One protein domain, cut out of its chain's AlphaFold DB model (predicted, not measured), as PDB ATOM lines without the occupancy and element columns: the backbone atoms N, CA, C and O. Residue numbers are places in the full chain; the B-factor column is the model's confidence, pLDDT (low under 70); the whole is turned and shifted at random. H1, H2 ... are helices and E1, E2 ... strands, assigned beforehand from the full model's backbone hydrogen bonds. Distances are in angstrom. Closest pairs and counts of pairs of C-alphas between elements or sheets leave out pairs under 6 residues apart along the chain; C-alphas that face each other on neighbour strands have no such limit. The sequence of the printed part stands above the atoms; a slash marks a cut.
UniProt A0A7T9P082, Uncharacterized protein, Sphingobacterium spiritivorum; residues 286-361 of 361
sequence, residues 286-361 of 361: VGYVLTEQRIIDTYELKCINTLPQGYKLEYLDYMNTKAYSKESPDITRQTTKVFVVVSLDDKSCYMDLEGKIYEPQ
ATOM      1  N   VAL A 286      82.820   4.946  20.604       77.00
ATOM      2  CA  VAL A 286      84.278   5.163  20.660       77.00
ATOM      3  C   VAL A 286      84.648   6.544  21.261       77.00
ATOM      4  O   VAL A 286      85.681   7.139  20.955       77.00
ATOM      5  N   GLY A 287      83.791   7.068  22.149       84.25
ATOM      6  CA  GLY A 287      83.960   8.372  22.799       84.25
ATOM      7  C   GLY A 287      83.432   9.570  22.004       84.25
ATOM      8  O   GLY A 287      83.844  10.693  22.277       84.25
ATOM      9  N   TYR A 288      82.540   9.361  21.032       86.94
ATOM     10  CA  TYR A 288      81.846  10.441  20.326       86.94
ATOM     11  C   TYR A 288      80.345  10.436  20.614       86.94
ATOM     12  O   TYR A 288      79.719   9.381  20.752       86.94
ATOM     13  N   VAL A 289      79.763  11.632  20.661       86.62
ATOM     14  CA  VAL A 289      78.319  11.853  20.767       86.62
ATOM     15  C   VAL A 289      77.881  12.993  19.863       86.62
ATOM     16  O   VAL A 289      78.636  13.918  19.566       86.62
ATOM     17  N   LEU A 290      76.619  12.946  19.464       82.12
ATOM     18  CA  LEU A 290      75.973  13.981  18.688       82.12
ATOM     19  C   LEU A 290      75.024  14.810  19.559       82.12
ATOM     20  O   LEU A 290      74.210  14.264  20.306       82.12
ATOM     21  N   THR A 291      75.092  16.135  19.447       78.50
ATOM     22  CA  THR A 291      74.185  17.049  20.153       78.50
ATOM     23  C   THR A 291      73.941  18.305  19.334       78.50
ATOM     24  O   THR A 291      74.886  18.988  18.967       78.50
ATOM     25  N   GLU A 292      72.674  18.640  19.059       77.31
ATOM     26  CA  GLU A 292      72.290  19.942  18.479       77.31
ATOM     27  C   GLU A 292      73.141  20.333  17.246       77.31
ATOM     28  O   GLU A 292      73.739  21.402  17.226       77.31
ATOM     29  N   GLN A 293      73.245  19.433  16.254       83.62
ATOM     30  CA  GLN A 293      74.089  19.559  15.045       83.62
ATOM     31  C   GLN A 293      75.610  19.565  15.269       83.62
ATOM     32  O   GLN A 293      76.365  19.757  14.324       83.62
ATOM     33  N   ARG A 294      76.094  19.320  16.483       88.12
ATOM     34  CA  ARG A 294      77.523  19.226  16.791       88.12
ATOM     35  C   ARG A 294      77.934  17.792  17.051       88.12
ATOM     36  O   ARG A 294      77.178  17.009  17.632       88.12
ATOM     37  N   ILE A 295      79.168  17.492  16.677       90.19
ATOM     38  CA  ILE A 295      79.855  16.264  17.047       90.19
ATOM     39  C   ILE A 295      80.802  16.601  18.191       90.19
ATOM     40  O   ILE A 295      81.705  17.433  18.053       90.19
ATOM     41  N   ILE A 296      80.580  15.964  19.333       91.50
ATOM     42  CA  ILE A 296      81.376  16.146  20.538       91.50
ATOM     43  C   ILE A 296      82.207  14.893  20.763       91.50
ATOM     44  O   ILE A 296      81.688  13.779  20.803       91.50
ATOM     45  N   ASP A 297      83.501  15.099  20.945       92.69
ATOM     46  CA  ASP A 297      84.426  14.092  21.433       92.69
ATOM     47  C   ASP A 297      84.412  14.128  22.963       92.69
ATOM     48  O   ASP A 297      84.956  15.044  23.585       92.69
ATOM     49  N   THR A 298      83.743  13.154  23.577       89.81
ATOM     50  CA  THR A 298      83.649  13.022  25.034       89.81
ATOM     51  C   THR A 298      84.924  12.459  25.647       89.81
ATOM     52  O   THR A 298      85.090  12.579  26.852       89.81
ATOM     53  N   TYR A 299      85.820  11.863  24.853       88.69
ATOM     54  CA  TYR A 299      87.117  11.371  25.323       88.69
ATOM     55  C   TYR A 299      88.117  12.523  25.515       88.69
ATOM     56  O   TYR A 299      88.856  12.561  26.500       88.69
ATOM     57  N   GLU A 300      88.106  13.501  24.600       92.25
ATOM     58  CA  GLU A 300      88.970  14.696  24.662       92.25
ATOM     59  C   GLU A 300      88.279  15.955  25.228       92.25
ATOM     60  O   GLU A 300      88.948  16.953  25.537       92.25
ATOM     61  N   LEU A 301      86.955  15.894  25.407       93.00
ATOM     62  CA  LEU A 301      86.076  16.969  25.886       93.00
ATOM     63  C   LEU A 301      86.043  18.195  24.959       93.00
ATOM     64  O   LEU A 301      86.133  19.336  25.416       93.00
ATOM     65  N   LYS A 302      85.926  17.981  23.646       94.00
ATOM     66  CA  LYS A 302      85.931  19.067  22.649       94.00
ATOM     67  C   LYS A 302      84.871  18.875  21.566       94.00
ATOM     68  O   LYS A 302      84.480  17.758  21.248       94.00
ATOM     69  N   CYS A 303      84.414  19.982  20.990       92.44
ATOM     70  CA  CYS A 303      83.605  19.963  19.777       92.44
ATOM     71  C   CYS A 303      84.557  19.761  18.604       92.44
ATOM     72  O   CYS A 303      85.501  20.535  18.455       92.44
ATOM     73  N   ILE A 304      84.334  18.716  17.815       92.69
ATOM     74  CA  ILE A 304      85.220  18.378  16.695       92.69
ATOM     75  C   ILE A 304      84.658  18.834  15.358       92.69
ATOM     76  O   ILE A 304      85.431  19.163  14.468       92.69
ATOM     77  N   ASN A 305      83.331  18.900  15.230       90.56
ATOM     78  CA  ASN A 305      82.695  19.384  14.016       90.56
ATOM     79  C   ASN A 305      81.257  19.848  14.266       90.56
ATOM     80  O   ASN A 305      80.650  19.521  15.290       90.56
ATOM     81  N   THR A 306      80.710  20.585  13.305       90.44
ATOM     82  CA  THR A 306      79.293  20.951  13.222       90.44
ATOM     83  C   THR A 306      78.768  20.517  11.860       90.44
ATOM     84  O   THR A 306      79.493  20.580  10.871       90.44
ATOM     85  N   LEU A 307      77.520  20.065  11.801       88.31
ATOM     86  CA  LEU A 307      76.900  19.709  10.536       88.31
ATOM     87  C   LEU A 307      76.823  20.928   9.604       88.31
ATOM     88  O   LEU A 307      76.518  22.031  10.071       88.31
ATOM     89  N   PRO A 308      77.041  20.744   8.292       87.81
ATOM     90  CA  PRO A 308      76.794  21.787   7.309       87.81
ATOM     91  C   PRO A 308      75.336  22.257   7.338       87.81
ATOM     92  O   PRO A 308      74.419  21.512   7.692       87.81
ATOM     93  N   GLN A 309      75.110  23.508   6.940       87.69
ATOM     94  CA  GLN A 309      73.772  24.093   6.930       87.69
ATOM     95  C   GLN A 309      72.801  23.257   6.077       87.69
ATOM     96  O   GLN A 309      73.128  22.851   4.967       87.69
ATOM     97  N   GLY A 310      71.594  23.026   6.598       88.12
ATOM     98  CA  GLY A 310      70.542  22.252   5.928       88.12
ATOM     99  C   GLY A 310      70.565  20.756   6.248       88.12
ATOM    100  O   GLY A 310      69.504  20.135   6.256       88.12
ATOM    101  N   TYR A 311      71.725  20.201   6.609       90.06
ATOM    102  CA  TYR A 311      71.824  18.794   6.986       90.06
ATOM    103  C   TYR A 311      71.235  18.542   8.377       90.06
ATOM    104  O   TYR A 311      71.433  19.294   9.338       90.06
ATOM    105  N   LYS A 312      70.503  17.437   8.485       88.56
ATOM    106  CA  LYS A 312      69.955  16.908   9.728       88.56
ATOM    107  C   LYS A 312      70.805  15.749  10.202       88.56
ATOM    108  O   LYS A 312      71.321  14.956   9.427       88.56
ATOM    109  N   LEU A 313      70.928  15.670  11.514       84.31
ATOM    110  CA  LEU A 313      71.623  14.597  12.187       84.31
ATOM    111  C   LEU A 313      70.707  13.381  12.345       84.31
ATOM    112  O   LEU A 313      69.621  13.533  12.909       84.31
ATOM    113  N   GLU A 314      71.180  12.191  11.974       86.25
ATOM    114  CA  GLU A 314      70.469  10.943  12.261       86.25
ATOM    115  C   GLU A 314      71.122  10.170  13.413       86.25
ATOM    116  O   GLU A 314      70.560  10.101  14.508       86.25
ATOM    117  N   TYR A 315      72.318   9.612  13.198       85.62
ATOM    118  CA  TYR A 315      73.031   8.792  14.185       85.62
ATOM    119  C   TYR A 315      74.536   8.688  13.881       85.62
ATOM    120  O   TYR A 315      75.005   9.106  12.824       85.62
ATOM    121  N   LEU A 316      75.305   8.153  14.838       86.62
ATOM    122  CA  LEU A 316      76.697   7.739  14.630       86.62
ATOM    123  C   LEU A 316      76.726   6.290  14.171       86.62
ATOM    124  O   LEU A 316      76.078   5.444  14.785       86.62
ATOM    125  N   ASP A 317      77.557   6.002  13.183       88.38
ATOM    126  CA  ASP A 317      77.959   4.639  12.854       88.38
ATOM    127  C   ASP A 317      79.482   4.575  12.759       88.38
ATOM    128  O   ASP A 317      80.194   5.581  12.854       88.38
ATOM    129  N   TYR A 318      80.011   3.371  12.650       87.81
ATOM    130  CA  TYR A 318      81.439   3.156  12.646       87.81
ATOM    131  C   TYR A 318      81.820   1.953  11.806       87.81
ATOM    132  O   TYR A 318      81.083   0.979  11.664       87.81
ATOM    133  N   MET A 319      83.040   2.021  11.308       88.25
ATOM    134  CA  MET A 319      83.711   0.957  10.595       88.25
ATOM    135  C   MET A 319      84.920   0.529  11.414       88.25
ATOM    136  O   MET A 319      85.733   1.374  11.797       88.25
ATOM    137  N   ASN A 320      85.074  -0.769  11.647       82.88
ATOM    138  CA  ASN A 320      86.251  -1.302  12.326       82.88
ATOM    139  C   ASN A 320      86.922  -2.358  11.446       82.88
ATOM    140  O   ASN A 320      86.266  -3.138  10.763       82.88
ATOM    141  N   THR A 321      88.251  -2.355  11.438       75.12
ATOM    142  CA  THR A 321      89.054  -3.320  10.665       75.12
ATOM    143  C   THR A 321      89.496  -4.514  11.505       75.12
ATOM    144  O   THR A 321      89.990  -5.500  10.962       75.12
ATOM    145  N   LYS A 322      89.309  -4.438  12.825       73.75
ATOM    146  CA  LYS A 322      89.592  -5.503  13.788       73.75
ATOM    147  C   LYS A 322      88.386  -5.687  14.688       73.75
ATOM    148  O   LYS A 322      87.693  -4.713  14.966       73.75
ATOM    149  N   ALA A 323      88.096  -6.925  15.093       66.06
ATOM    150  CA  ALA A 323      86.981  -7.170  16.006       66.06
ATOM    151  C   ALA A 323      87.169  -6.305  17.256       66.06
ATOM    152  O   ALA A 323      88.312  -6.041  17.643       66.06
ATOM    153  N   TYR A 324      86.075  -5.853  17.872       59.69
ATOM    154  CA  TYR A 324      86.178  -5.124  19.131       59.69
ATOM    155  C   TYR A 324      86.921  -5.977  20.157       59.69
ATOM    156  O   TYR A 324      86.403  -6.962  20.684       59.69
ATOM    157  N   SER A 325      88.157  -5.595  20.438       54.06
ATOM    158  CA  SER A 325      88.890  -6.085  21.585       54.06
ATOM    159  C   SER A 325      88.377  -5.323  22.808       54.06
ATOM    160  O   SER A 325      88.009  -4.151  22.725       54.06
ATOM    161  N   LYS A 326      88.378  -5.956  23.984       53.25
ATOM    162  CA  LYS A 326      88.168  -5.256  25.268       53.25
ATOM    163  C   LYS A 326      89.338  -4.310  25.621       53.25
ATOM    164  O   LYS A 326      89.593  -4.056  26.793       53.25
ATOM    165  N   GLU A 327      90.119  -3.877  24.635       51.97
ATOM    166  CA  GLU A 327      91.275  -3.009  24.828       51.97
ATOM    167  C   GLU A 327      90.841  -1.594  25.236       51.97
ATOM    168  O   GLU A 327      89.679  -1.207  25.098       51.97
ATOM    169  N   SER A 328      91.801  -0.815  25.746       61.75
ATOM    170  CA  SER A 328      91.611   0.589  26.130       61.75
ATOM    171  C   SER A 328      90.864   1.385  25.037       61.75
ATOM    172  O   SER A 328      91.153   1.189  23.848       61.75
ATOM    173  N   PRO A 329      89.961   2.323  25.400       66.50
ATOM    174  CA  PRO A 329      89.282   3.215  24.456       66.50
ATOM    175  C   PRO A 329      90.218   3.871  23.431       66.50
ATOM    176  O   PRO A 329      89.831   4.040  22.277       66.50
ATOM    177  N   ASP A 330      91.465   4.166  23.809       70.62
ATOM    178  CA  ASP A 330      92.497   4.691  22.904       70.62
ATOM    179  C   ASP A 330      92.797   3.779  21.717       70.62
ATOM    180  O   ASP A 330      92.902   4.242  20.583       70.62
ATOM    181  N   ILE A 331      92.946   2.481  21.968       71.31
ATOM    182  CA  ILE A 331      93.292   1.517  20.922       71.31
ATOM    183  C   ILE A 331      92.093   1.339  19.992       71.31
ATOM    184  O   ILE A 331      92.236   1.403  18.772       71.31
ATOM    185  N   THR A 332      90.890   1.247  20.569       74.75
ATOM    186  CA  THR A 332      89.639   1.185  19.801       74.75
ATOM    187  C   THR A 332      89.482   2.405  18.883       74.75
ATOM    188  O   THR A 332      89.081   2.266  17.726       74.75
ATOM    189  N   ARG A 333      89.847   3.604  19.358       80.44
ATOM    190  CA  ARG A 333      89.846   4.850  18.569       80.44
ATOM    191  C   ARG A 333      90.827   4.825  17.399       80.44
ATOM    192  O   ARG A 333      90.546   5.440  16.378       80.44
ATOM    193  N   GLN A 334      91.951   4.125  17.523       80.50
ATOM    194  CA  GLN A 334      92.960   4.034  16.461       80.50
ATOM    195  C   GLN A 334      92.573   3.052  15.350       80.50
ATOM    196  O   GLN A 334      93.024   3.203  14.215       80.50
ATOM    197  N   THR A 335      91.751   2.044  15.653       79.12
ATOM    198  CA  THR A 335      91.350   1.012  14.679       79.12
ATOM    199  C   THR A 335      89.966   1.241  14.075       79.12
ATOM    200  O   THR A 335      89.611   0.574  13.099       79.12
ATOM    201  N   THR A 336      89.203   2.189  14.624       85.94
ATOM    202  CA  THR A 336      87.831   2.499  14.211       85.94
ATOM    203  C   THR A 336      87.770   3.810  13.438       85.94
ATOM    204  O   THR A 336      88.255   4.839  13.904       85.94
ATOM    205  N   LYS A 337      87.097   3.807  12.285       89.62
ATOM    206  CA  LYS A 337      86.657   5.036  11.616       89.62
ATOM    207  C   LYS A 337      85.212   5.315  11.990       89.62
ATOM    208  O   LYS A 337      84.355   4.453  11.817       89.62
ATOM    209  N   VAL A 338      84.950   6.507  12.502       90.44
ATOM    210  CA  VAL A 338      83.611   6.930  12.918       90.44
ATOM    211  C   VAL A 338      83.023   7.830  11.847       90.44
ATOM    212  O   VAL A 338      83.715   8.686  11.296       90.44
ATOM    213  N   PHE A 339      81.743   7.628  11.576       91.94
ATOM    214  CA  PHE A 339      80.975   8.410  10.627       91.94
ATOM    215  C   PHE A 339      79.692   8.906  11.286       91.94
ATOM    216  O   PHE A 339      79.176   8.326  12.246       91.94
ATOM    217  N   VAL A 340      79.164   9.988  10.739       91.56
ATOM    218  CA  VAL A 340      77.838  10.503  11.045       91.56
ATOM    219  C   VAL A 340      76.945  10.219   9.855       91.56
ATOM    220  O   VAL A 340      77.300  10.558   8.730       91.56
ATOM    221  N   VAL A 341      75.777   9.640  10.101       89.81
ATOM    222  CA  VAL A 341      74.722   9.597   9.092       89.81
ATOM    223  C   VAL A 341      73.940  10.897   9.183       89.81
ATOM    224  O   VAL A 341      73.429  11.272  10.246       89.81
ATOM    225  N   VAL A 342      73.914  11.611   8.065       90.44
ATOM    226  CA  VAL A 342      73.251  12.902   7.915       90.44
ATOM    227  C   VAL A 342      72.227  12.814   6.796       90.44
ATOM    228  O   VAL A 342      72.427  12.075   5.834       90.44
ATOM    229  N   SER A 343      71.147  13.580   6.903       89.12
ATOM    230  CA  SER A 343      70.156  13.706   5.835       89.12
ATOM    231  C   SER A 343      69.985  15.127   5.345       89.12
ATOM    232  O   SER A 343      69.996  16.083   6.120       89.12
ATOM    233  N   LEU A 344      69.770  15.243   4.041       88.31
ATOM    234  CA  LEU A 344      69.307  16.446   3.374       88.31
ATOM    235  C   LEU A 344      68.077  16.057   2.547       88.31
ATOM    236  O   LEU A 344      68.157  15.204   1.664       88.31
ATOM    237  N   ASP A 345      66.933  16.655   2.875       84.75
ATOM    238  CA  ASP A 345      65.623  16.288   2.328       84.75
ATOM    239  C   ASP A 345      65.314  14.785   2.500       84.75
ATOM    240  O   ASP A 345      65.221  14.317   3.634       84.75
ATOM    241  N   ASP A 346      65.170  14.038   1.399       79.25
ATOM    242  CA  ASP A 346      64.869  12.595   1.376       79.25
ATOM    243  C   ASP A 346      66.115  11.713   1.146       79.25
ATOM    244  O   ASP A 346      65.994  10.524   0.836       79.25
ATOM    245  N   LYS A 347      67.322  12.287   1.241       83.31
ATOM    246  CA  LYS A 347      68.588  11.576   1.022       83.31
ATOM    247  C   LYS A 347      69.393  11.506   2.310       83.31
ATOM    248  O   LYS A 347      69.653  12.543   2.918       83.31
ATOM    249  N   SER A 348      69.850  10.305   2.657       87.62
ATOM    250  CA  SER A 348      70.804  10.085   3.746       87.62
ATOM    251  C   SER A 348      72.168   9.669   3.193       87.62
ATOM    252  O   SER A 348      72.280   8.790   2.331       87.62
ATOM    253  N   CYS A 349      73.219  10.305   3.697       89.12
ATOM    254  CA  CYS A 349      74.605  10.049   3.332       89.12
ATOM    255  C   CYS A 349      75.489   9.994   4.580       89.12
ATOM    256  O   CYS A 349      75.110  10.413   5.677       89.12
ATOM    257  N   TYR A 350      76.673   9.418   4.414       93.00
ATOM    258  CA  TYR A 350      77.668   9.371   5.474       93.00
ATOM    259  C   TYR A 350      78.535  10.625   5.393       93.00
ATOM    260  O   TYR A 350      78.860  11.105   4.309       93.00
ATOM    261  N   MET A 351      78.943  11.128   6.548       93.56
ATOM    262  CA  MET A 351      79.913  12.202   6.707       93.56
ATOM    263  C   MET A 351      80.998  11.723   7.670       93.56
ATOM    264  O   MET A 351      80.681  11.134   8.705       93.56
ATOM    265  N   ASP A 352      82.273  11.932   7.355       92.38
ATOM    266  CA  ASP A 352      83.332  11.661   8.334       92.38
ATOM    267  C   ASP A 352      83.397  12.754   9.415       92.38
ATOM    268  O   ASP A 352      82.716  13.781   9.366       92.38
ATOM    269  N   LEU A 353      84.228  12.526  10.431       90.44
ATOM    270  CA  LEU A 353      84.425  13.489  11.513       90.44
ATOM    271  C   LEU A 353      85.080  14.804  11.051       90.44
ATOM    272  O   LEU A 353      84.942  15.811  11.746       90.44
ATOM    273  N   GLU A 354      85.754  14.820   9.897       89.56
ATOM    274  CA  GLU A 354      86.364  16.015   9.294       89.56
ATOM    275  C   GLU A 354      85.342  16.845   8.499       89.56
ATOM    276  O   GLU A 354      85.587  18.011   8.193       89.56
ATOM    277  N   GLY A 355      84.149  16.296   8.254       89.12
ATOM    278  CA  GLY A 355      83.042  16.974   7.582       89.12
ATOM    279  C   GLY A 355      82.960  16.666   6.090       89.12
ATOM    280  O   GLY A 355      82.164  17.284   5.384       89.12
ATOM    281  N   LYS A 356      83.760  15.718   5.585       92.31
ATOM    282  CA  LYS A 356      83.639  15.252   4.206       92.31
ATOM    283  C   LYS A 356      82.379  14.406   4.079       92.31
ATOM    284  O   LYS A 356      82.226  13.396   4.765       92.31
ATOM    285  N   ILE A 357      81.508  14.805   3.160       91.94
ATOM    286  CA  ILE A 357      80.273  14.093   2.834       91.94
ATOM    287  C   ILE A 357      80.538  13.097   1.700       91.94
ATOM    288  O   ILE A 357      81.208  13.412   0.713       91.94
ATOM    289  N   TYR A 358      80.011  11.885   1.851       92.06
ATOM    290  CA  TYR A 358      80.121  10.800   0.886       92.06
ATOM    291  C   TYR A 358      78.821  10.657   0.101       92.06
ATOM    292  O   TYR A 358      77.898   9.955   0.510       92.06
ATOM    293  N   GLU A 359      78.776  11.328  -1.046       87.75
ATOM    294  CA  GLU A 359      77.674  11.271  -2.002       87.75
ATOM    295  C   GLU A 359      78.168  10.725  -3.355       87.75
ATOM    296  O   GLU A 359      79.331  10.950  -3.715       87.75
ATOM    297  N   PRO A 360      77.322   9.991  -4.103       79.38
ATOM    298  CA  PRO A 360      77.652   9.557  -5.458       79.38
ATOM    299  C   PRO A 360      77.919  10.748  -6.388       79.38
ATOM    300  O   PRO A 360      77.174  11.728  -6.355       79.38
ATOM    301  N   GLN A 361      78.956  10.639  -7.225       68.88
ATOM    302  CA  GLN A 361      79.245  11.595  -8.307       68.88
ATOM    303  C   GLN A 361      78.496  11.282  -9.599       68.88
ATOM    304  O   GLN A 361      78.362  10.078  -9.927       68.88
TER     305      GLN A 361
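This is residues 286 to 361 of the 361 residues of an uncharacterized protein of Sphingobacterium spiritivorum (UniProt A0A7T9P082). A long, strongly twisted sheet of three strands, E4, E5 and E6, has a smaller three-stranded sheet, E1, E2 and E3, next to it, with edge strands E1 and E4 coming nearest. The short helix H1 lies at one end of the long sheet, in the loop from E4 to E5, and residues 357 to 358 fold back on E6. The 76 printed residues hold E1, E2, E3, E4, H1, E5 and E6 in that order; both sheets are antiparallel and the class is mostly strand. The whole is compact, with a radius of gyration of the C-alphas of 13.1 A and spans of 39 by 27 by 16 A.

Find C-alpha 288 at (81.846, 10.441, 20.326), where E1, residues 288 to 291, begins. E2 is residues 294 to 297 and E3 residues 302 to 306. E4, residues 312 to 320, runs 24.6 A from C-alpha 312 at (69.955, 16.908, 9.728). H1 is residues 329 to 335, E5 residues 336 to 344, 25.6 A long, and E6 residues 347 to 352, 16.5 A, ending at C-alpha 352 at (83.332, 11.661, 8.334).

Look first at E4 and E5, antiparallel at 155 degrees, with N 319 and O 337 2.8 A apart. The hairpin E5 and E6 has N 342 and O 349 at 2.9 A. E1, E2 and E3 form a meander, each strand the antiparallel neighbour of the one before; look for N 289 and O 296 at 2.9 A, and N 295 and O 305 at 2.9 A. The closest C-alphas of E1 and E4, Leu 290 and Tyr 315, are 7.5 A apart. E2 and E5 are apart. H1 only just is on the sheet E4 E5 E6, which it only grazes with residues 332 to 335; every O i to N i+4 pair in H1 is within hydrogen-bond range.

The C-alphas farthest apart, Glu 327 and Asp 345, are 39.2 A apart. The printed part has no cut and no long link. Look for pLDDT under 70 at residues 323 to 329 and at residue 361, the chain's last.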